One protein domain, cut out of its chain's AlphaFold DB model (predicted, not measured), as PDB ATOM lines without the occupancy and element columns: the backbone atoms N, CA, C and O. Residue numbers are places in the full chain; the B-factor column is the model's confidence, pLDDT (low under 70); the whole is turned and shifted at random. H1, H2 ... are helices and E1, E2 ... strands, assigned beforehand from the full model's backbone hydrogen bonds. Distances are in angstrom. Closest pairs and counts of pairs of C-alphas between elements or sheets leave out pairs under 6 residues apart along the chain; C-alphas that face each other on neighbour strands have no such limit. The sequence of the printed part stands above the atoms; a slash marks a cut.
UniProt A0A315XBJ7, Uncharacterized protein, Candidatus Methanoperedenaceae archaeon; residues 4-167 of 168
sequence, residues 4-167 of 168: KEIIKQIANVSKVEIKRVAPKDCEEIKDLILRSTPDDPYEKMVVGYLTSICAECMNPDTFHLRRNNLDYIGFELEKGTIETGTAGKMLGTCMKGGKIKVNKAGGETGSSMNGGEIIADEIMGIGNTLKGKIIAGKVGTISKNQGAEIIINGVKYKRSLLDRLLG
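What this domain is: This is residues 4 to 167 of the 168 residues of an uncharacterized protein of Candidatus Methanoperedenaceae archaeon (UniProt A0A315XBJ7). The chain is wound in stacked turns: strands E1 to E6 lie side by side as one wall of the coil, the links between them run round its other sides, and E4 and E5 bend sharply to follow the turn. Helices H1 to H4 form a cap at the E1 end, with H4 packed on the coil; at the other end, beyond E6, a tail leads to the short H5. The printed part has 164 residues in the order H1 H2 H3 H4 E1 E2 E3 E4 E5 E6 H5, of mixed class, with one parallel sheet in the order E1 to E6. It is compact, with a radius of gyration of the C-alphas of 15.7 A, yet elongated, spanning 51 by 30 by 23 A.

Where its parts are: Find C-alpha 4 at (-25.768, 9.303, 56.579), where H1, residues 4 to 9, begins. Next come H2, residues 15 to 21, H3, residues 26 to 35, 14.6 A long, and H4, residues 41 to 58, 26.0 A. Find C-alpha 62 at (-33.460, -10.212, 39.870), where E1, residues 62 to 65, begins. E2 is residues 81 to 86, 15.3 A; E3 99 to 105, 14.0 A; E4 114 to 126, 13.7 A; E5 131 to 142, 14.5 A; E6 149 to 152. H5, residues 161 to 165, ends at C-alpha 165 (3.310, -28.236, 51.176).

How they stand to each other: Start at the sheet, twisted, with edge strands E1 and E6. Look for N 63 and O 81, 2.8 A, between E1 and E2; N 82 and O 99, 2.9 A, between E2 and E3; N 100 and O 117, 2.9 A, between E3 and E4; N 118 and O 133, 2.9 A, between E4 and E5; N 134 and O 149, 2.8 A, between E5 and E6. E4 bends by 150 degrees at residue 123, E5 by 139 degrees at 139. H4 is on the sheet, over E1 and E2, at a height of 11.5 A, in two layers, a helix on one face of a sheet; the C-alphas of Ala 55 and Phe 63 are its closest to E1, 5.2 A. H3 touches H4 in a helical hairpin, closest C-alphas Cys 26 and Cys 54, 5.8 A, and only grazes the sheet. H2 touches residues 46 to 53 of H4 alone, about perpendicular at 83 degrees, closest C-alphas Lys 15 and Tyr 49, 6.0 A. H1 only just touches H2, with 3 pairs of C-alphas within 8 A, the closest Ile 6 and Val 21, 6.1 A. H5 touches no helix and is not on the sheet. Every O i to N i+4 pair is within hydrogen-bond range in H2, H3, H4 and H5, and 1 of 2 in H1.

The domain as a whole: The two C-alphas farthest apart, of Asp 25 and Leu 162, are 51.8 A apart. The printed part has no cut. The links E1 to E2 and E2 to E3 are long. Mean pLDDT of the printed part is 95.4, with residues 161 to 167 under 70.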
ATOM      1  N   LYS A   4     -26.170   8.732  55.284       95.00
ATOM      2  CA  LYS A   4     -25.768   9.303  56.579       95.00
ATOM      3  C   LYS A   4     -26.890   9.260  57.618       95.00
ATOM      4  O   LYS A   4     -26.607   9.192  58.810       95.00
ATOM      5  N   GLU A   5     -28.150   9.297  57.189       95.00
ATOM      6  CA  GLU A   5     -29.299   9.180  58.093       95.00
ATOM      7  C   GLU A   5     -29.476   7.744  58.587       95.00
ATOM      8  O   GLU A   5     -29.779   7.558  59.762       95.00
ATOM      9  N   ILE A   6     -29.223   6.738  57.739       95.19
ATOM     10  CA  ILE A   6     -29.164   5.330  58.167       95.19
ATOM     11  C   ILE A   6     -28.054   5.144  59.201       95.19
ATOM     12  O   ILE A   6     -28.300   4.610  60.279       95.19
ATOM     13  N   ILE A   7     -26.847   5.624  58.896       96.12
ATOM     14  CA  ILE A   7     -25.665   5.430  59.748       96.12
ATOM     15  C   ILE A   7     -25.860   6.036  61.141       96.12
ATOM     16  O   ILE A   7     -25.519   5.410  62.137       96.12
ATOM     17  N   LYS A   8     -26.467   7.225  61.238       96.50
ATOM     18  CA  LYS A   8     -26.759   7.869  62.531       96.50
ATOM     19  C   LYS A   8     -27.747   7.091  63.405       96.50
ATOM     20  O   LYS A   8     -27.817   7.353  64.601       96.50
ATOM     21  N   GLN A   9     -28.537   6.194  62.818       96.94
ATOM     22  CA  GLN A   9     -29.603   5.472  63.513       96.94
ATOM     23  C   GLN A   9     -29.229   4.037  63.896       96.94
ATOM     24  O   GLN A   9     -30.014   3.390  64.593       96.94
ATOM     25  N   ILE A  10     -28.079   3.526  63.446       96.31
ATOM     26  CA  ILE A  10     -27.607   2.174  63.766       96.31
ATOM     27  C   ILE A  10     -26.567   2.214  64.885       96.31
ATOM     28  O   ILE A  10     -25.688   3.073  64.901       96.31
ATOM     29  N   ALA A  11     -26.640   1.261  65.814       93.31
ATOM     30  CA  ALA A  11     -25.627   1.131  66.867       93.31
ATOM     31  C   ALA A  11     -24.321   0.506  66.339       93.31
ATOM     32  O   ALA A  11     -23.230   0.801  66.824       93.31
ATOM     33  N   ASN A  12     -24.432  -0.365  65.332       94.31
ATOM     34  CA  ASN A  12     -23.319  -1.057  64.690       94.31
ATOM     35  C   ASN A  12     -23.686  -1.486  63.259       94.31
ATOM     36  O   ASN A  12     -24.861  -1.626  62.916       94.31
ATOM     37  N   VAL A  13     -22.673  -1.771  62.434       94.69
ATOM     38  CA  VAL A  13     -22.867  -2.297  61.072       94.69
ATOM     39  C   VAL A  13     -23.257  -3.760  61.158       94.69
ATOM     40  O   VAL A  13     -22.427  -4.629  61.405       94.69
ATOM     41  N   SER A  14     -24.546  -4.021  60.985       96.81
ATOM     42  CA  SER A  14     -25.088  -5.365  60.838       96.81
ATOM     43  C   SER A  14     -26.324  -5.334  59.956       96.81
ATOM     44  O   SER A  14     -27.043  -4.331  59.896       96.81
ATOM     45  N   LYS A  15     -26.618  -6.467  59.314       97.06
ATOM     46  CA  LYS A  15     -27.816  -6.616  58.483       97.06
ATOM     47  C   LYS A  15     -29.099  -6.302  59.251       97.06
ATOM     48  O   LYS A  15     -30.005  -5.691  58.697       97.06
ATOM     49  N   VAL A  16     -29.170  -6.714  60.521       97.00
ATOM     50  CA  VAL A  16     -30.337  -6.509  61.393       97.00
ATOM     51  C   VAL A  16     -30.579  -5.022  61.633       97.00
ATOM     52  O   VAL A  16     -31.682  -4.540  61.379       97.00
ATOM     53  N   GLU A  17     -29.546  -4.290  62.049       97.81
ATOM     54  CA  GLU A  17     -29.652  -2.852  62.315       97.81
ATOM     55  C   GLU A  17     -29.980  -2.058  61.051       97.81
ATOM     56  O   GLU A  17     -30.873  -1.213  61.059       97.81
ATOM     57  N   ILE A  18     -29.334  -2.379  59.929       97.62
ATOM     58  CA  ILE A  18     -29.596  -1.688  58.663       97.62
ATOM     59  C   ILE A  18     -31.011  -1.992  58.180       97.62
ATOM     60  O   ILE A  18     -31.736  -1.074  57.819       97.62
ATOM     61  N   LYS A  19     -31.468  -3.247  58.246       96.44
ATOM     62  CA  LYS A  19     -32.843  -3.616  57.876       96.44
ATOM     63  C   LYS A  19     -33.895  -2.965  58.780       96.44
ATOM     64  O   LYS A  19     -35.014  -2.721  58.322       96.44
ATOM     65  N   ARG A  20     -33.569  -2.673  60.047       96.69
ATOM     66  CA  ARG A  20     -34.456  -1.954  60.975       96.69
ATOM     67  C   ARG A  20     -34.748  -0.543  60.462       96.69
ATOM     68  O   ARG A  20     -35.925  -0.184  60.397       96.69
ATOM     69  N   VAL A  21     -33.716   0.192  60.042       96.88
ATOM     70  CA  VAL A  21     -33.800   1.627  59.698       96.88
ATOM     71  C   VAL A  21     -33.921   1.927  58.199       96.88
ATOM     72  O   VAL A  21     -34.377   3.004  57.838       96.88
ATOM     73  N   ALA A  22     -33.520   1.002  57.324       95.31
ATOM     74  CA  ALA A  22     -33.614   1.162  55.875       95.31
ATOM     75  C   ALA A  22     -35.079   1.272  55.412       95.31
ATOM     76  O   ALA A  22     -35.981   0.781  56.116       95.31
ATOM     77  N   PRO A  23     -35.319   1.867  54.221       94.81
ATOM     78  CA  PRO A  23     -36.653   1.922  53.644       94.81
ATOM     79  C   PRO A  23     -37.240   0.517  53.539       94.81
ATOM     80  O   PRO A  23     -36.510  -0.463  53.382       94.81
ATOM     81  N   LYS A  24     -38.564   0.403  53.661       90.56
ATOM     82  CA  LYS A  24     -39.251  -0.882  53.449       90.56
ATOM     83  C   LYS A  24     -39.566  -1.116  51.978       90.56
ATOM     84  O   LYS A  24     -39.655  -2.269  51.567       90.56
ATOM     85  N   ASP A  25     -39.707  -0.034  51.221       92.38
ATOM     86  CA  ASP A  25     -39.909  -0.087  49.787       92.38
ATOM     87  C   ASP A  25     -38.601  -0.407  49.051       92.38
ATOM     88  O   ASP A  25     -37.532   0.142  49.336       92.38
ATOM     89  N   CYS A  26     -38.698  -1.341  48.110       90.75
ATOM     90  CA  CYS A  26     -37.558  -1.857  47.370       90.75
ATOM     91  C   CYS A  26     -36.987  -0.809  46.390       90.75
ATOM     92  O   CYS A  26     -35.770  -0.782  46.198       90.75
ATOM     93  N   GLU A  27     -37.817   0.057  45.795       93.81
ATOM     94  CA  GLU A  27     -37.367   1.132  44.899       93.81
ATOM     95  C   GLU A  27     -36.654   2.240  45.682       93.81
ATOM     96  O   GLU A  27     -35.577   2.679  45.279       93.81
ATOM     97  N   GLU A  28     -37.145   2.600  46.871       95.75
ATOM     98  CA  GLU A  28     -36.451   3.557  47.743       95.75
ATOM     99  C   GLU A  28     -35.050   3.070  48.157       95.75
ATOM    100  O   GLU A  28     -34.101   3.860  48.230       95.75
ATOM    101  N   ILE A  29     -34.883   1.761  48.405       96.44
ATOM    102  CA  ILE A  29     -33.560   1.171  48.664       96.44
ATOM    103  C   ILE A  29     -32.665   1.293  47.424       96.44
ATOM    104  O   ILE A  29     -31.488   1.644  47.558       96.44
ATOM    105  N   LYS A  30     -33.189   1.011  46.222       95.88
ATOM    106  CA  LYS A  30     -32.424   1.128  44.968       95.88
ATOM    107  C   LYS A  30     -31.937   2.553  44.760       95.88
ATOM    108  O   LYS A  30     -30.741   2.749  44.539       95.88
ATOM    109  N   ASP A  31     -32.824   3.530  44.899       95.75
ATOM    110  CA  ASP A  31     -32.485   4.941  44.756       95.75
ATOM    111  C   ASP A  31     -31.403   5.348  45.754       95.75
ATOM    112  O   ASP A  31     -30.398   5.963  45.379       95.75
ATOM    113  N   LEU A  32     -31.537   4.929  47.015       96.62
ATOM    114  CA  LEU A  32     -30.515   5.147  48.032       96.62
ATOM    115  C   LEU A  32     -29.153   4.552  47.635       96.62
ATOM    116  O   LEU A  32     -28.135   5.238  47.755       96.62
ATOM    117  N   ILE A  33     -29.100   3.314  47.141       97.31
ATOM    118  CA  ILE A  33     -27.846   2.695  46.676       97.31
ATOM    119  C   ILE A  33     -27.241   3.496  45.514       97.31
ATOM    120  O   ILE A  33     -26.025   3.701  45.479       97.31
ATOM    121  N   LEU A  34     -28.062   3.957  44.565       95.12
ATOM    122  CA  LEU A  34     -27.599   4.678  43.377       95.12
ATOM    123  C   LEU A  34     -26.985   6.037  43.721       95.12
ATOM    124  O   LEU A  34     -25.938   6.383  43.176       95.12
ATOM    125  N   ARG A  35     -27.596   6.779  44.649       94.50
ATOM    126  CA  ARG A  35     -27.162   8.137  45.022       94.50
ATOM    127  C   ARG A  35     -26.092   8.194  46.115       94.50
ATOM    128  O   ARG A  35     -25.480   9.236  46.315       94.50
ATOM    129  N   SER A  36     -25.861   7.093  46.832       94.81
ATOM    130  CA  SER A  36     -24.858   7.033  47.904       94.81
ATOM    131  C   SER A  36     -23.433   7.189  47.368       94.81
ATOM    132  O   SER A  36     -23.087   6.590  46.358       94.81
ATOM    133  N   THR A  37     -22.537   7.873  48.070       93.75
ATOM    134  CA  THR A  37     -21.105   7.945  47.716       93.75
ATOM    135  C   THR A  37     -20.258   7.491  48.904       93.75
ATOM    136  O   THR A  37     -19.711   8.345  49.596       93.75
ATOM    137  N   PRO A  38     -20.214   6.173  49.192       95.31
ATOM    138  CA  PRO A  38     -19.541   5.671  50.383       95.31
ATOM    139  C   PRO A  38     -18.022   5.809  50.240       95.31
ATOM    140  O   PRO A  38     -17.451   5.305  49.267       95.31
ATOM    141  N   ASP A  39     -17.380   6.471  51.198       92.19
ATOM    142  CA  ASP A  39     -15.946   6.790  51.112       92.19
ATOM    143  C   ASP A  39     -15.096   5.807  51.934       92.19
ATOM    144  O   ASP A  39     -14.154   5.178  51.438       92.19
ATOM    145  N   ASP A  40     -15.501   5.569  53.179       94.69
ATOM    146  CA  ASP A  40     -14.789   4.696  54.106       94.69
ATOM    147  C   ASP A  40     -15.336   3.246  54.125       94.69
ATOM    148  O   ASP A  40     -16.420   2.957  53.599       94.69
ATOM    149  N   PRO A  41     -14.595   2.283  54.710       94.00
ATOM    150  CA  PRO A  41     -15.031   0.888  54.775       94.00
ATOM    151  C   PRO A  41     -16.385   0.667  55.465       94.00
ATOM    152  O   PRO A  41     -17.127  -0.226  55.060       94.00
ATOM    153  N   TYR A  42     -16.723   1.468  56.478       94.62
ATOM    154  CA  TYR A  42     -17.979   1.359  57.217       94.62
ATOM    155  C   TYR A  42     -19.158   1.725  56.310       94.62
ATOM    156  O   TYR A  42     -20.102   0.944  56.174       94.62
ATOM    157  N   GLU A  43     -19.083   2.868  55.623       97.31
ATOM    158  CA  GLU A  43     -20.119   3.302  54.676       97.31
ATOM    159  C   GLU A  43     -20.305   2.294  53.535       97.31
ATOM    160  O   GLU A  43     -21.434   1.965  53.152       97.31
ATOM    161  N   LYS A  44     -19.200   1.745  53.020       97.94
ATOM    162  CA  LYS A  44     -19.221   0.737  51.951       97.94
ATOM    163  C   LYS A  44     -19.916  -0.550  52.384       97.94
ATOM    164  O   LYS A  44     -20.715  -1.088  51.620       97.94
ATOM    165  N   MET A  45     -19.673  -1.020  53.607       97.81
ATOM    166  CA  MET A  45     -20.370  -2.188  54.155       97.81
ATOM    167  C   MET A  45     -21.874  -1.938  54.313       97.81
ATOM    168  O   MET A  45     -22.670  -2.830  54.014       97.81
ATOM    169  N   VAL A  46     -22.283  -0.732  54.730       98.31
ATOM    170  CA  VAL A  46     -23.709  -0.371  54.822       98.31
ATOM    171  C   VAL A  46     -24.374  -0.446  53.448       98.31
ATOM    172  O   VAL A  46     -25.417  -1.086  53.309       98.31
ATOM    173  N   VAL A  47     -23.751   0.130  52.414       98.31
ATOM    174  CA  VAL A  47     -24.243   0.013  51.031       98.31
ATOM    175  C   VAL A  47     -24.264  -1.448  50.573       98.31
ATOM    176  O   VAL A  47     -25.247  -1.883  49.973       98.31
ATOM    177  N   GLY A  48     -23.246  -2.236  50.921       98.44
ATOM    178  CA  GLY A  48     -23.205  -3.674  50.665       98.44
ATOM    179  C   GLY A  48     -24.419  -4.417  51.225       98.44
ATOM    180  O   GLY A  48     -25.098  -5.134  50.486       98.44
ATOM    181  N   TYR A  49     -24.777  -4.182  52.489       98.62
ATOM    182  CA  TYR A  49     -25.990  -4.757  53.078       98.62
ATOM    183  C   TYR A  49     -27.271  -4.294  52.380       98.62
ATOM    184  O   TYR A  49     -28.171  -5.111  52.185       98.62
ATOM    185  N   LEU A  50     -27.368  -3.022  51.978       98.44
ATOM    186  CA  LEU A  50     -28.529  -2.524  51.233       98.44
ATOM    187  C   LEU A  50     -28.713  -3.288  49.913       98.44
ATOM    188  O   LEU A  50     -29.847  -3.624  49.570       98.44
ATOM    189  N   THR A  51     -27.625  -3.638  49.212       98.56
ATOM    190  CA  THR A  51     -27.732  -4.460  47.991       98.56
ATOM    191  C   THR A  51     -28.317  -5.846  48.270       98.56
ATOM    192  O   THR A  51     -29.182  -6.300  47.520       98.56
ATOM    193  N   SER A  52     -27.919  -6.487  49.375       98.69
ATOM    194  CA  SER A  52     -28.465  -7.782  49.792       98.69
ATOM    195  C   SER A  52     -29.929  -7.680  50.204       98.69
ATOM    196  O   SER A  52     -30.746  -8.485  49.771       98.69
ATOM    197  N   ILE A  53     -30.285  -6.666  51.000       98.38
ATOM    198  CA  ILE A  53     -31.667  -6.440  51.442       98.38
ATOM    199  C   ILE A  53     -32.583  -6.218  50.232       98.38
ATOM    200  O   ILE A  53     -33.665  -6.801  50.182       98.38
ATOM    201  N   CYS A  54     -32.141  -5.431  49.247       97.56
ATOM    202  CA  CYS A  54     -32.893  -5.199  48.016       97.56
ATOM    203  C   CYS A  54     -33.115  -6.508  47.239       97.56
ATOM    204  O   CYS A  54     -34.253  -6.859  46.935       97.56
ATOM    205  N   ALA A  55     -32.056  -7.288  47.000       98.19
ATOM    206  CA  ALA A  55     -32.156  -8.567  46.294       98.19
ATOM    207  C   ALA A  55     -33.058  -9.586  47.009       98.19
ATOM    208  O   ALA A  55     -33.813 -10.323  46.377       98.19
ATOM    209  N   GLU A  56     -33.011  -9.617  48.339       97.81
ATOM    210  CA  GLU A  56     -33.832 -10.513  49.153       97.81
ATOM    211  C   GLU A  56     -35.304 -10.110  49.192       97.81
ATOM    212  O   GLU A  56     -36.161 -10.992  49.295       97.81
ATOM    213  N   CYS A  57     -35.582  -8.804  49.129       95.75
ATOM    214  CA  CYS A  57     -36.921  -8.228  49.011       95.75
ATOM    215  C   CYS A  57     -37.529  -8.518  47.631       95.75
ATOM    216  O   CYS A  57     -38.704  -8.866  47.554       95.75
ATOM    217  N   MET A  58     -36.727  -8.461  46.564       95.81
ATOM    218  CA  MET A  58     -37.183  -8.738  45.196       95.81
ATOM    219  C   MET A  58     -37.358 -10.229  44.883       95.81
ATOM    220  O   MET A  58     -38.058 -10.573  43.939       95.81
ATOM    221  N   ASN A  59     -36.733 -11.128  45.645       96.12
ATOM    222  CA  ASN A  59     -36.750 -12.563  45.358       96.12
ATOM    223  C   ASN A  59     -38.190 -13.119  45.202       96.12
ATOM    224  O   ASN A  59     -38.952 -13.066  46.175       96.12
ATOM    225  N   PRO A  60     -38.534 -13.771  44.068       96.69
ATOM    226  CA  PRO A  60     -37.624 -14.454  43.134       96.69
ATOM    227  C   PRO A  60     -37.069 -13.613  41.971       96.69
ATOM    228  O   PRO A  60     -36.262 -14.137  41.202       96.69
ATOM    229  N   ASP A  61     -37.453 -12.344  41.841       97.88
ATOM    230  CA  ASP A  61     -36.961 -11.469  40.776       97.88
ATOM    231  C   ASP A  61     -35.485 -11.089  40.970       97.88
ATOM    232  O   ASP A  61     -34.892 -11.228  42.046       97.88
ATOM    233  N   THR A  62     -34.871 -10.608  39.888       98.31
ATOM    234  CA  THR A  62     -33.460 -10.212  39.870       98.31
ATOM    235  C   THR A  62     -33.298  -8.729  40.181       98.31
ATOM    236  O   THR A  62     -33.892  -7.866  39.532       98.31
ATOM    237  N   PHE A  63     -32.421  -8.415  41.135       98.12
ATOM    238  CA  PHE A  63     -31.971  -7.052  41.362       98.12
ATOM    239  C   PHE A  63     -30.857  -6.685  40.371       98.12
ATOM    240  O   PHE A  63     -29.694  -7.061  40.539       98.12
ATOM    241  N   HIS A  64     -31.210  -5.915  39.342       97.62
ATOM    242  CA  HIS A  64     -30.257  -5.369  38.376       97.62
ATOM    243  C   HIS A  64     -29.620  -4.073  38.905       97.62
ATOM    244  O   HIS A  64     -30.176  -2.979  38.769       97.62
ATOM    245  N   LEU A  65     -28.430  -4.184  39.494       97.00
ATOM    246  CA  LEU A  65     -27.664  -3.053  40.006       97.00
ATOM    247  C   LEU A  65     -26.899  -2.364  38.866       97.00
ATOM    248  O   LEU A  65     -25.864  -2.841  38.400       97.00
ATOM    249  N   ARG A  66     -27.387  -1.188  38.454       92.62
ATOM    250  CA  ARG A  66     -26.826  -0.388  37.344       92.62
ATOM    251  C   ARG A  66     -25.576   0.424  37.698       92.62
ATOM    252  O   ARG A  66     -25.048   1.139  36.852       92.62
ATOM    253  N   ARG A  67     -25.108   0.341  38.941       91.06
ATOM    254  CA  ARG A  67     -23.940   1.077  39.423       91.06
ATOM    255  C   ARG A  67     -22.713   0.175  39.471       91.06
ATOM    256  O   ARG A  67     -22.770  -0.905  40.045       91.06
ATOM    257  N   ASN A  68     -21.606   0.669  38.924       93.38
ATOM    258  CA  ASN A  68     -20.335  -0.049  38.882       93.38
ATOM    259  C   ASN A  68     -19.406   0.330  40.045       93.38
ATOM    260  O   ASN A  68     -19.549   1.390  40.655       93.38
ATOM    261  N   ASN A  69     -18.409  -0.525  40.283       95.19
ATOM    262  CA  ASN A  69     -17.290  -0.340  41.213       95.19
ATOM    263  C   ASN A  69     -17.700  -0.162  42.683       95.19
ATOM    264  O   ASN A  69     -16.948   0.409  43.469       95.19
ATOM    265  N   LEU A  70     -18.881  -0.653  43.066       97.25
ATOM    266  CA  LEU A  70     -19.267  -0.731  44.470       97.25
ATOM    267  C   LEU A  70     -18.560  -1.906  45.147       97.25
ATOM    268  O   LEU A  70     -18.621  -3.040  44.666       97.25
ATOM    269  N   ASP A  71     -17.909  -1.621  46.270       98.44
ATOM    270  CA  ASP A  71     -17.373  -2.645  47.161       98.44
ATOM    271  C   ASP A  71     -18.526  -3.329  47.924       98.44
ATOM    272  O   ASP A  71     -19.600  -2.750  48.098       98.44
ATOM    273  N   TYR A  72     -18.300  -4.554  48.405       98.69
ATOM    274  CA  TYR A  72     -19.232  -5.294  49.274       98.69
ATOM    275  C   TYR A  72     -20.626  -5.584  48.682       98.69
ATOM    276  O   TYR A  72     -21.553  -5.897  49.429       98.69
ATOM    277  N   ILE A  73     -20.813  -5.530  47.359       98.75
ATOM    278  CA  ILE A  73     -22.077  -5.965  46.737       98.75
ATOM    279  C   ILE A  73     -22.407  -7.395  47.204       98.75
ATOM    280  O   ILE A  73     -21.559  -8.285  47.134       98.75
ATOM    281  N   GLY A  74     -23.634  -7.619  47.674       98.69
ATOM    282  CA  GLY A  74     -24.087  -8.917  48.174       98.69
ATOM    283  C   GLY A  74     -23.497  -9.321  49.529       98.69
ATOM    284  O   GLY A  74     -23.393 -10.515  49.816       98.69
ATOM    285  N   PHE A  75     -23.088  -8.357  50.362       98.69
ATOM    286  CA  PHE A  75     -22.586  -8.637  51.707       98.69
ATOM    287  C   PHE A  75     -23.647  -9.352  52.558       98.69
ATOM    288  O   PHE A  75     -24.759  -8.848  52.733       98.69
ATOM    289  N   GLU A  76     -23.317 -10.552  53.041       98.69
ATOM    290  CA  GLU A  76     -24.248 -11.468  53.723       98.69
ATOM    291  C   GLU A  76     -25.565 -11.743  52.973       98.69
ATOM    292  O   GLU A  76     -26.631 -11.890  53.588       98.69
ATOM    293  N   LEU A  77     -25.510 -11.824  51.643       98.88
ATOM    294  CA  LEU A  77     -26.658 -12.252  50.847       98.88
ATOM    295  C   LEU A  77     -27.101 -13.665  51.266       98.88
ATOM    296  O   LEU A  77     -26.288 -14.590  51.354       98.88
ATOM    297  N   GLU A  78     -28.391 -13.827  51.553       98.62
ATOM    298  CA  GLU A  78     -28.987 -15.092  52.010       98.62
ATOM    299  C   GLU A  78     -29.849 -15.756  50.932       98.62
ATOM    300  O   GLU A  78     -29.909 -16.983  50.860       98.62
ATOM    301  N   LYS A  79     -30.501 -14.965  50.073       98.62
ATOM    302  CA  LYS A  79     -31.342 -15.431  48.955       98.62
ATOM    303  C   LYS A  79     -31.511 -14.330  47.902       98.62
ATOM    304  O   LYS A  79     -31.121 -13.197  48.139       98.62
ATOM    305  N   GLY A  80     -32.140 -14.647  46.771       98.56
ATOM    306  CA  GLY A  80     -32.323 -13.705  45.663       98.56
ATOM    307  C   GLY A  80     -31.132 -13.659  44.708       98.56
ATOM    308  O   GLY A  80     -30.141 -14.375  44.892       98.56
ATOM    309  N   THR A  81     -31.258 -12.836  43.666       98.88
ATOM    310  CA  THR A  81     -30.251 -12.706  42.605       98.88
ATOM    311  C   THR A  81     -29.851 -11.248  42.413       98.88
ATOM    312  O   THR A  81     -30.721 -10.389  42.285       98.88
ATOM    313  N   ILE A  82     -28.546 -10.978  42.358       98.81
ATOM    314  CA  ILE A  82     -27.979  -9.677  41.981       98.81
ATOM    315  C   ILE A  82     -27.283  -9.817  40.630       98.81
ATOM    316  O   ILE A  82     -26.483 -10.732  40.440       98.81
ATOM    317  N   GLU A  83     -27.542  -8.886  39.717       98.69
ATOM    318  CA  GLU A  83     -26.800  -8.752  38.464       98.69
ATOM    319  C   GLU A  83     -26.209  -7.350  38.335       98.69
ATOM    320  O   GLU A  83     -26.901  -6.355  38.553       98.69
ATOM    321  N   THR A  84     -24.927  -7.252  37.988       97.81
ATOM    322  CA  THR A  84     -24.246  -5.961  37.807       97.81
ATOM    323  C   THR A  84     -23.124  -6.044  36.776       97.81
ATOM    324  O   THR A  84     -22.648  -7.124  36.449       97.81
ATOM    325  N   GLY A  85     -22.683  -4.905  36.240       98.25
ATOM    326  CA  GLY A  85     -21.602  -4.871  35.256       98.25
ATOM    327  C   GLY A  85     -20.238  -5.121  35.896       98.25
ATOM    328  O   GLY A  85     -19.556  -6.098  35.593       98.25
ATOM    329  N   THR A  86     -19.805  -4.226  36.781       98.25
ATOM    330  CA  THR A  86     -18.505  -4.328  37.460       98.25
ATOM    331  C   THR A  86     -18.662  -4.108  38.954       98.25
ATOM    332  O   THR A  86     -19.144  -3.063  39.382       98.25
ATOM    333  N   ALA A  87     -18.205  -5.070  39.744       98.50
ATOM    334  CA  ALA A  87     -18.106  -4.973  41.188       98.50
ATOM    335  C   ALA A  87     -16.707  -4.521  41.617       98.50
ATOM    336  O   ALA A  87     -15.702  -4.870  40.994       98.50
ATOM    337  N   GLY A  88     -16.656  -3.774  42.720       98.31
ATOM    338  CA  GLY A  88     -15.422  -3.470  43.428       98.31
ATOM    339  C   GLY A  88     -14.890  -4.683  44.197       98.31
ATOM    340  O   GLY A  88     -15.081  -5.841  43.814       98.31
ATOM    341  N   LYS A  89     -14.190  -4.420  45.296       98.62
ATOM    342  CA  LYS A  89     -13.627  -5.444  46.182       98.62
ATOM    343  C   LYS A  89     -14.715  -6.095  47.038       98.62
ATOM    344  O   LYS A  89     -15.791  -5.533  47.238       98.62
ATOM    345  N   MET A  90     -14.398  -7.253  47.614       98.62
ATOM    346  CA  MET A  90     -15.214  -7.898  48.653       98.62
ATOM    347  C   MET A  90     -16.624  -8.318  48.185       98.62
ATOM    348  O   MET A  90     -17.521  -8.487  49.016       98.62
ATOM    349  N   LEU A  91     -16.848  -8.497  46.876       98.81
ATOM    350  CA  LEU A  91     -18.108  -9.009  46.319       98.81
ATOM    351  C   LEU A  91     -18.515 -10.322  47.005       98.81
ATOM    352  O   LEU A  91     -17.708 -11.245  47.085       98.81
ATOM    353  N   GLY A  92     -19.760 -10.425  47.471       98.81
ATOM    354  CA  GLY A  92     -20.299 -11.641  48.088       98.81
ATOM    355  C   GLY A  92     -19.599 -12.039  49.389       98.81
ATOM    356  O   GLY A  92     -19.591 -13.214  49.762       98.81
ATOM    357  N   THR A  93     -18.976 -11.086  50.089       98.69
ATOM    358  CA  THR A  93     -18.337 -11.378  51.375       98.69
ATOM    359  C   THR A  93     -19.386 -11.857  52.383       98.69
ATOM    360  O   THR A  93     -20.492 -11.317  52.452       98.69
ATOM    361  N   CYS A  94     -19.061 -12.892  53.158       98.62
ATOM    362  CA  CYS A  94     -19.965 -13.526  54.124       98.62
ATOM    363  C   CYS A  94     -21.305 -14.015  53.528       98.62
ATOM    364  O   CYS A  94     -22.254 -14.253  54.276       98.62
ATOM    365  N   MET A  95     -21.405 -14.174  52.203       98.75
ATOM    366  CA  MET A  95     -22.603 -14.676  51.522       98.75
ATOM    367  C   MET A  95     -22.971 -16.076  52.034       98.75
ATOM    368  O   MET A  95     -22.110 -16.947  52.183       98.75
ATOM    369  N   LYS A  96     -24.254 -16.280  52.340       98.62
ATOM    370  CA  LYS A  96     -24.810 -17.522  52.912       98.62
ATOM    371  C   LYS A  96     -25.670 -18.280  51.897       98.62
ATOM    372  O   LYS A  96     -25.848 -19.488  52.029       98.62
ATOM    373  N   GLY A  97     -26.182 -17.588  50.881       98.56
ATOM    374  CA  GLY A  97     -27.034 -18.138  49.831       98.56
ATOM    375  C   GLY A  97     -27.279 -17.120  48.718       98.56
ATOM    376  O   GLY A  97     -26.602 -16.100  48.649       98.56
ATOM    377  N   GLY A  98     -28.243 -17.393  47.838       98.75
ATOM    378  CA  GLY A  98     -28.533 -16.538  46.681       98.75
ATOM    379  C   GLY A  98     -27.523 -16.674  45.538       98.75
ATOM    380  O   GLY A  98     -26.703 -17.599  45.509       98.75
ATOM    381  N   LYS A  99     -27.619 -15.758  44.570       98.94
ATOM    382  CA  LYS A  99     -26.784 -15.734  43.365       98.94
ATOM    383  C   LYS A  99     -26.313 -14.321  43.036       98.94
ATOM    384  O   LYS A  99     -27.098 -13.380  43.078       98.94
ATOM    385  N   ILE A 100     -25.053 -14.179  42.643       98.94
ATOM    386  CA  ILE A 100     -24.510 -12.931  42.102       98.94
ATOM    387  C   ILE A 100     -23.932 -13.225  40.720       98.94
ATOM    388  O   ILE A 100     -23.082 -14.105  40.595       98.94
ATOM    389  N   LYS A 101     -24.375 -12.498  39.690       98.88
ATOM    390  CA  LYS A 101     -23.733 -12.510  38.370       98.88
ATOM    391  C   LYS A 101     -23.127 -11.147  38.077       98.88
ATOM    392  O   LYS A 101     -23.762 -10.114  38.294       98.88
ATOM    393  N   VAL A 102     -21.899 -11.142  37.589       98.69
ATOM    394  CA  VAL A 102     -21.160  -9.913  37.315       98.69
ATOM    395  C   VAL A 102     -20.240 -10.100  36.119       98.69
ATOM    396  O   VAL A 102     -19.754 -11.198  35.914       98.69
ATOM    397  N   ASN A 103     -19.935  -9.068  35.337       98.62
ATOM    398  CA  ASN A 103     -18.920  -9.242  34.288       98.62
ATOM    399  C   ASN A 103     -17.523  -9.267  34.932       98.62
ATOM    400  O   ASN A 103     -16.740 -10.190  34.726       98.62
ATOM    401  N   LYS A 104     -17.219  -8.268  35.772       98.75
ATOM    402  CA  LYS A 104     -15.920  -8.135  36.456       98.75
ATOM    403  C   LYS A 104     -16.060  -7.951  37.959       98.75
ATOM    404  O   LYS A 104     -16.826  -7.096  38.392       98.75
ATOM    405  N   ALA A 105     -15.274  -8.679  38.743       98.75
ATOM    406  CA  ALA A 105     -15.211  -8.533  40.195       98.75
ATOM    407  C   ALA A 105     -13.801  -8.170  40.678       98.75
ATOM    408  O   ALA A 105     -12.800  -8.641  40.131       98.75
ATOM    409  N   GLY A 106     -13.721  -7.347  41.724       98.69
ATOM    410  CA  GLY A 106     -12.467  -6.950  42.349       98.69
ATOM    411  C   GLY A 106     -11.835  -8.034  43.229       98.69
ATOM    412  O   GLY A 106     -12.209  -9.209  43.217       98.69
ATOM    413  N   GLY A 107     -10.813  -7.627  43.987       98.56
ATOM    414  CA  GLY A 107     -10.100  -8.505  44.918       98.56
ATOM    415  C   GLY A 107     -10.946  -8.917  46.125       98.56
ATOM    416  O   GLY A 107     -11.920  -8.245  46.468       98.56
ATOM    417  N   GLU A 108     -10.539 -10.005  46.781       98.56
ATOM    418  CA  GLU A 108     -11.227 -10.600  47.939       98.56
ATOM    419  C   GLU A 108     -12.688 -11.007  47.666       98.56
ATOM    420  O   GLU A 108     -13.521 -11.071  48.571       98.56
ATOM    421  N   THR A 109     -13.017 -11.313  46.409       98.88
ATOM    422  CA  THR A 109     -14.343 -11.818  46.033       98.88
ATOM    423  C   THR A 109     -14.622 -13.145  46.742       98.88
ATOM    424  O   THR A 109     -13.783 -14.046  46.746       98.88
ATOM    425  N   GLY A 110     -15.803 -13.263  47.349       98.75
ATOM    426  CA  GLY A 110     -16.242 -14.438  48.097       98.75
ATOM    427  C   GLY A 110     -15.579 -14.605  49.466       98.75
ATOM    428  O   GLY A 110     -15.670 -15.686  50.047       98.75
ATOM    429  N   SER A 111     -14.904 -13.585  50.010       98.75
ATOM    430  CA  SER A 111     -14.266 -13.710  51.326       98.75
ATOM    431  C   SER A 111     -15.277 -14.125  52.406       98.75
ATOM    432  O   SER A 111     -16.351 -13.543  52.544       98.75
ATOM    433  N   SER A 112     -14.959 -15.161  53.175       98.62
ATOM    434  CA  SER A 112     -15.828 -15.782  54.184       98.62
ATOM    435  C   SER A 112     -17.188 -16.272  53.658       98.62
ATOM    436  O   SER A 112     -18.107 -16.493  54.444       98.62
ATOM    437  N   MET A 113     -17.342 -16.466  52.343       98.69
ATOM    438  CA  MET A 113     -18.557 -17.024  51.747       98.69
ATOM    439  C   MET A 113     -18.810 -18.442  52.275       98.69
ATOM    440  O   MET A 113     -17.928 -19.302  52.234       98.69
ATOM    441  N   ASN A 114     -20.021 -18.677  52.780       98.50
ATOM    442  CA  ASN A 114     -20.472 -19.926  53.398       98.50
ATOM    443  C   ASN A 114     -21.653 -20.574  52.646       98.50
ATOM    444  O   ASN A 114     -22.240 -21.549  53.114       98.50
ATOM    445  N   GLY A 115     -21.997 -20.060  51.469       98.50
ATOM    446  CA  GLY A 115     -23.011 -20.629  50.589       98.50
ATOM    447  C   GLY A 115     -23.330 -19.709  49.416       98.50
ATOM    448  O   GLY A 115     -22.779 -18.617  49.314       98.50
ATOM    449  N   GLY A 116     -24.219 -20.161  48.531       98.69
ATOM    450  CA  GLY A 116     -24.617 -19.422  47.330       98.69
ATOM    451  C   GLY A 116     -23.684 -19.605  46.128       98.69
ATOM    452  O   GLY A 116     -22.785 -20.453  46.145       98.69
ATOM    453  N   GLU A 117     -23.940 -18.843  45.061       98.94
ATOM    454  CA  GLU A 117     -23.215 -18.926  43.785       98.94
ATOM    455  C   GLU A 117     -22.791 -17.538  43.274       98.94
ATOM    456  O   GLU A 117     -23.626 -16.644  43.131       98.94
ATOM    457  N   ILE A 118     -21.505 -17.373  42.955       98.94
ATOM    458  CA  ILE A 118     -20.964 -16.195  42.263       98.94
ATOM    459  C   ILE A 118     -20.536 -16.616  40.855       98.94
ATOM    460  O   ILE A 118     -19.781 -17.575  40.697       98.94
ATOM    461  N   ILE A 119     -21.006 -15.898  39.836       98.94
ATOM    462  CA  ILE A 119     -20.668 -16.126  38.428       98.94
ATOM    463  C   ILE A 119     -20.047 -14.848  37.866       98.94
ATOM    464  O   ILE A 119     -20.665 -13.785  37.958       98.94
ATOM    465  N   ALA A 120     -18.850 -14.952  37.292       98.75
ATOM    466  CA  ALA A 120     -18.152 -13.821  36.699       98.75
ATOM    467  C   ALA A 120     -17.428 -14.148  35.387       98.75
ATOM    468  O   ALA A 120     -17.000 -15.280  35.180       98.75
ATOM    469  N   ASP A 121     -17.205 -13.158  34.523       98.69
ATOM    470  CA  ASP A 121     -16.270 -13.343  33.403       98.69
ATOM    471  C   ASP A 121     -14.828 -13.260  33.917       98.69
ATOM    472  O   ASP A 121     -13.997 -14.121  33.627       98.69
ATOM    473  N   GLU A 122     -14.536 -12.255  34.747       98.81
ATOM    474  CA  GLU A 122     -13.220 -12.039  35.347       98.81
ATOM    475  C   GLU A 122     -13.322 -11.690  36.837       98.81
ATOM    476  O   GLU A 122     -14.097 -10.826  37.246       98.81
ATOM    477  N   ILE A 123     -12.482 -12.328  37.652       98.88
ATOM    478  CA  ILE A 123     -12.304 -12.005  39.069       98.88
ATOM    479  C   ILE A 123     -10.843 -11.627  39.298       98.88
ATOM    480  O   ILE A 123      -9.942 -12.427  39.054       98.88
ATOM    481  N   MET A 124     -10.584 -10.420  39.803       98.75
ATOM    482  CA  MET A 124      -9.214  -9.993  40.102       98.75
ATOM    483  C   MET A 124      -8.571 -10.867  41.182       98.75
ATOM    484  O   MET A 124      -7.422 -11.275  41.032       98.75
ATOM    485  N   GLY A 125      -9.310 -11.181  42.251       98.62
ATOM    486  CA  GLY A 125      -8.835 -12.068  43.307       98.62
ATOM    487  C   GLY A 125      -9.967 -12.704  44.106       98.62
ATOM    488  O   GLY A 125     -10.911 -12.016  44.493       98.62
ATOM    489  N   ILE A 126      -9.861 -14.007  44.369       98.75
ATOM    490  CA  ILE A 126     -10.768 -14.750  45.251       98.75
ATOM    491  C   ILE A 126     -10.201 -14.736  46.677       98.75
ATOM    492  O   ILE A 126      -9.049 -15.126  46.895       98.75
ATOM    493  N   GLY A 127     -11.013 -14.296  47.640       98.44
ATOM    494  CA  GLY A 127     -10.678 -14.288  49.069       98.44
ATOM    495  C   GLY A 127     -10.709 -15.686  49.691       98.44
ATOM    496  O   GLY A 127     -10.894 -16.687  49.000       98.44
ATOM    497  N   ASN A 128     -10.503 -15.798  51.003       98.00
ATOM    498  CA  ASN A 128     -10.650 -17.096  51.677       98.00
ATOM    499  C   ASN A 128     -12.131 -17.497  51.716       98.00
ATOM    500  O   ASN A 128     -12.934 -16.753  52.266       98.00
ATOM    501  N   THR A 129     -12.502 -18.661  51.186       98.12
ATOM    502  CA  THR A 129     -13.902 -19.130  51.157       98.12
ATOM    503  C   THR A 129     -14.122 -20.281  52.135       98.12
ATOM    504  O   THR A 129     -13.209 -21.069  52.391       98.12
ATOM    505  N   LEU A 130     -15.345 -20.423  52.657       97.56
ATOM    506  CA  LEU A 130     -15.732 -21.540  53.526       97.56
ATOM    507  C   LEU A 130     -16.529 -22.604  52.766       97.56
ATOM    508  O   LEU A 130     -16.272 -23.793  52.942       97.56
ATOM    509  N   LYS A 131     -17.502 -22.187  51.946       98.19
ATOM    510  CA  LYS A 131     -18.384 -23.042  51.132       98.19
ATOM    511  C   LYS A 131     -18.942 -22.256  49.937       98.19
ATOM    512  O   LYS A 131     -18.636 -21.085  49.748       98.19
ATOM    513  N   GLY A 132     -19.818 -22.903  49.168       98.38
ATOM    514  CA  GLY A 132     -20.537 -22.314  48.038       98.38
ATOM    515  C   GLY A 132     -19.838 -22.589  46.712       98.38
ATOM    516  O   GLY A 132     -19.039 -23.521  46.616       98.38
ATOM    517  N   LYS A 133     -20.168 -21.809  45.682       98.81
ATOM    518  CA  LYS A 133     -19.665 -22.026  44.325       98.81
ATOM    519  C   LYS A 133     -19.256 -20.720  43.652       98.81
ATOM    520  O   LYS A 133     -20.003 -19.748  43.684       98.81
ATOM    521  N   ILE A 134     -18.085 -20.713  43.021       98.88
ATOM    522  CA  ILE A 134     -17.583 -19.592  42.226       98.88
ATOM    523  C   ILE A 134     -17.267 -20.104  40.823       98.88
ATOM    524  O   ILE A 134     -16.477 -21.033  40.661       98.88
ATOM    525  N   ILE A 135     -17.875 -19.498  39.809       98.88
ATOM    526  CA  ILE A 135     -17.613 -19.784  38.397       98.88
ATOM    527  C   ILE A 135     -17.030 -18.526  37.770       98.88
ATOM    528  O   ILE A 135     -17.655 -17.471  37.829       98.88
ATOM    529  N   ALA A 136     -15.850 -18.637  37.170       98.75
ATOM    530  CA  ALA A 136     -15.183 -17.525  36.515       98.75
ATOM    531  C   ALA A 136     -14.621 -17.922  35.144       98.75
ATOM    532  O   ALA A 136     -14.143 -19.041  34.973       98.75
ATOM    533  N   GLY A 137     -14.609 -17.013  34.169       98.56
ATOM    534  CA  GLY A 137     -13.822 -17.199  32.942       98.56
ATOM    535  C   GLY A 137     -12.319 -17.077  33.217       98.56
ATOM    536  O   GLY A 137     -11.520 -17.900  32.773       98.56
ATOM    537  N   LYS A 138     -11.939 -16.085  34.024       98.38
ATOM    538  CA  LYS A 138     -10.556 -15.796  34.414       98.38
ATOM    539  C   LYS A 138     -10.477 -15.383  35.879       98.38
ATOM    540  O   LYS A 138     -11.329 -14.646  36.369       98.38
ATOM    541  N   VAL A 139      -9.417 -15.812  36.564       98.38
ATOM    542  CA  VAL A 139      -9.113 -15.390  37.938       98.38
ATOM    543  C   VAL A 139      -7.656 -14.946  38.030       98.38
ATOM    544  O   VAL A 139      -6.779 -15.648  37.534       98.38
ATOM    545  N   GLY A 140      -7.402 -13.786  38.641       98.12
ATOM    546  CA  GLY A 140      -6.049 -13.269  38.858       98.12
ATOM    547  C   GLY A 140      -5.330 -13.982  40.003       98.12
ATOM    548  O   GLY A 140      -4.340 -14.674  39.782       98.12
ATOM    549  N   THR A 141      -5.838 -13.837  41.228       97.19
ATOM    550  CA  THR A 141      -5.292 -14.505  42.420       97.19
ATOM    551  C   THR A 141      -6.348 -15.328  43.152       97.19
ATOM    552  O   THR A 141      -7.544 -15.050  43.083       97.19
ATOM    553  N   ILE A 142      -5.916 -16.367  43.866       97.38
ATOM    554  CA  ILE A 142      -6.789 -17.187  44.712       97.38
ATOM    555  C   ILE A 142      -6.114 -17.330  46.069       97.38
ATOM    556  O   ILE A 142      -4.993 -17.830  46.158       97.38
ATOM    557  N   SER A 143      -6.796 -16.892  47.124       95.56
ATOM    558  CA  SER A 143      -6.319 -17.037  48.496       95.56
ATOM    559  C   SER A 143      -6.160 -18.505  48.901       95.56
ATOM    560  O   SER A 143      -6.713 -19.422  48.293       95.56
ATOM    561  N   LYS A 144      -5.392 -18.751  49.962       90.56
ATOM    562  CA  LYS A 144      -4.952 -20.104  50.332       90.56
ATOM    563  C   LYS A 144      -6.088 -21.016  50.794       90.56
ATOM    564  O   LYS A 144      -6.079 -22.204  50.458       90.56
ATOM    565  N   ASN A 145      -7.030 -20.481  51.569       93.56
ATOM    566  CA  ASN A 145      -8.058 -21.278  52.225       93.56
ATOM    567  C   ASN A 145      -9.325 -21.260  51.378       93.56
ATOM    568  O   ASN A 145      -9.993 -20.235  51.279       93.56
ATOM    569  N   GLN A 146      -9.626 -22.394  50.748       95.88
ATOM    570  CA  GLN A 146     -10.766 -22.525  49.848       95.88
ATOM    571  C   GLN A 146     -11.631 -23.713  50.246       95.88
ATOM    572  O   GLN A 146     -11.171 -24.856  50.216       95.88
ATOM    573  N   GLY A 147     -12.885 -23.428  50.590       96.06
ATOM    574  CA  GLY A 147     -13.934 -24.428  50.772       96.06
ATOM    575  C   GLY A 147     -15.065 -24.332  49.742       96.06
ATOM    576  O   GLY A 147     -15.890 -25.240  49.659       96.06
ATOM    577  N   ALA A 148     -15.097 -23.274  48.925       97.31
ATOM    578  CA  ALA A 148     -15.991 -23.191  47.776       97.31
ATOM    579  C   ALA A 148     -15.553 -24.123  46.633       97.31
ATOM    580  O   ALA A 148     -14.366 -24.368  46.406       97.31
ATOM    581  N   GLU A 149     -16.522 -24.596  45.852       98.25
ATOM    582  CA  GLU A 149     -16.251 -25.154  44.533       98.25
ATOM    583  C   GLU A 149     -15.914 -24.020  43.564       98.25
ATOM    584  O   GLU A 149     -16.774 -23.216  43.213       98.25
ATOM    585  N   ILE A 150     -14.660 -23.965  43.121       98.50
ATOM    586  CA  ILE A 150     -14.186 -22.951  42.177       98.50
ATOM    587  C   ILE A 150     -14.018 -23.596  40.800       98.50
ATOM    588  O   ILE A 150     -13.331 -24.609  40.663       98.50
ATOM    589  N   ILE A 151     -14.634 -23.007  39.777       98.62
ATOM    590  CA  ILE A 151     -14.558 -23.438  38.378       98.62
ATOM    591  C   ILE A 151     -14.036 -22.265  37.554       98.62
ATOM    592  O   ILE A 151     -14.637 -21.195  37.556       98.62
ATOM    593  N   ILE A 152     -12.923 -22.469  36.851       98.31
ATOM    594  CA  ILE A 152     -12.258 -21.442  36.048       98.31
ATOM    595  C   ILE A 152     -12.189 -21.932  34.608       98.31
ATOM    596  O   ILE A 152     -11.624 -22.994  34.350       98.31
ATOM    597  N   ASN A 153     -12.789 -21.182  33.684       97.12
ATOM    598  CA  ASN A 153     -12.894 -21.542  32.269       97.12
ATOM    599  C   ASN A 153     -13.399 -22.988  32.056       97.12
ATOM    600  O   ASN A 153     -12.816 -23.776  31.314       97.12
ATOM    601  N   GLY A 154     -14.438 -23.375  32.805       96.12
ATOM    602  CA  GLY A 154     -15.026 -24.721  32.769       96.12
ATOM    603  C   GLY A 154     -14.241 -25.810  33.514       96.12
ATOM    604  O   GLY A 154     -14.741 -26.924  33.658       96.12
ATOM    605  N   VAL A 155     -13.053 -25.511  34.046       96.69
ATOM    606  CA  VAL A 155     -12.209 -26.481  34.756       96.69
ATOM    607  C   VAL A 155     -12.287 -26.254  36.262       96.69
ATOM    608  O   VAL A 155     -12.057 -25.152  36.757       96.69
ATOM    609  N   LYS A 156     -12.583 -27.310  37.025       96.50
ATOM    610  CA  LYS A 156     -12.577 -27.246  38.491       96.50
ATOM    611  C   LYS A 156     -11.165 -26.956  39.001       96.50
ATOM    612  O   LYS A 156     -10.251 -27.755  38.798       96.50
ATOM    613  N   TYR A 157     -11.005 -25.844  39.708       93.75
ATOM    614  CA  TYR A 157      -9.755 -25.478  40.352       93.75
ATOM    615  C   TYR A 157      -9.420 -26.488  41.455       93.75
ATOM    616  O   TYR A 157     -10.228 -26.786  42.338       93.75
ATOM    617  N   LYS A 158      -8.198 -27.015  41.403       87.38
ATOM    618  CA  LYS A 158      -7.614 -27.848  42.451       87.38
ATOM    619  C   LYS A 158      -6.252 -27.276  42.783       87.38
ATOM    620  O   LYS A 158      -5.378 -27.226  41.923       87.38
ATOM    621  N   ARG A 159      -6.054 -26.896  44.042       77.38
ATOM    622  CA  ARG A 159      -4.735 -26.466  44.502       77.38
ATOM    623  C   ARG A 159      -3.761 -27.639  44.429       77.38
ATOM    624  O   ARG A 159      -4.092 -28.728  44.930       77.38
ATOM    625  N   SER A 160      -2.602 -27.417  43.811       74.75
ATOM    626  CA  SER A 160      -1.586 -28.455  43.634       74.75
ATOM    627  C   SER A 160      -1.066 -28.942  44.990       74.75
ATOM    628  O   SER A 160      -1.175 -28.250  46.006       74.75
ATOM    629  N   LEU A 161      -0.524 -30.161  45.031       65.88
ATOM    630  CA  LEU A 161       0.043 -30.723  46.259       65.88
ATOM    631  C   LEU A 161       1.262 -29.910  46.743       65.88
ATOM    632  O   LEU A 161       1.448 -29.730  47.942       65.88
ATOM    633  N   LEU A 162       2.053 -29.381  45.802       62.16
ATOM    634  CA  LEU A 162       3.238 -28.563  46.068       62.16
ATOM    635  C   LEU A 162       2.873 -27.217  46.704       62.16
ATOM    636  O   LEU A 162       3.498 -26.829  47.687       62.16
ATOM    637  N   ASP A 163       1.814 -26.558  46.230       67.50
ATOM    638  CA  ASP A 163       1.349 -25.291  46.820       67.50
ATOM    639  C   ASP A 163       0.843 -25.482  48.258       67.50
ATOM    640  O   ASP A 163       0.963 -24.590  49.099       67.50
ATOM    641  N   ARG A 164       0.299 -26.668  48.572       62.41
ATOM    642  CA  ARG A 164      -0.120 -27.014  49.940       62.41
ATOM    643  C   ARG A 164       1.074 -27.229  50.866       62.41
ATOM    644  O   ARG A 164       1.030 -26.770  52.001       62.41
ATOM    645  N   LEU A 165       2.115 -27.912  50.389       60.09
ATOM    646  CA  LEU A 165       3.310 -28.236  51.176       60.09
ATOM    647  C   LEU A 165       4.215 -27.021  51.403       60.09
ATOM    648  O   LEU A 165       4.795 -26.879  52.473       60.09
ATOM    649  N   LEU A 166       4.322 -26.134  50.413       65.12
ATOM    650  CA  LEU A 166       5.204 -24.967  50.472       65.12
ATOM    651  C   LEU A 166       4.551 -23.741  51.117       65.12
ATOM    652  O   LEU A 166       5.195 -22.700  51.237       65.12
ATOM    653  N   GLY A 167       3.276 -23.835  51.506       55.84
ATOM    654  CA  GLY A 167       2.543 -22.735  52.122       55.84
ATOM    655  C   GLY A 167       2.490 -21.471  51.258       55.84
ATOM    656  O   GLY A 167       2.275 -20.396  51.818       55.84
TER     657      GLY A 167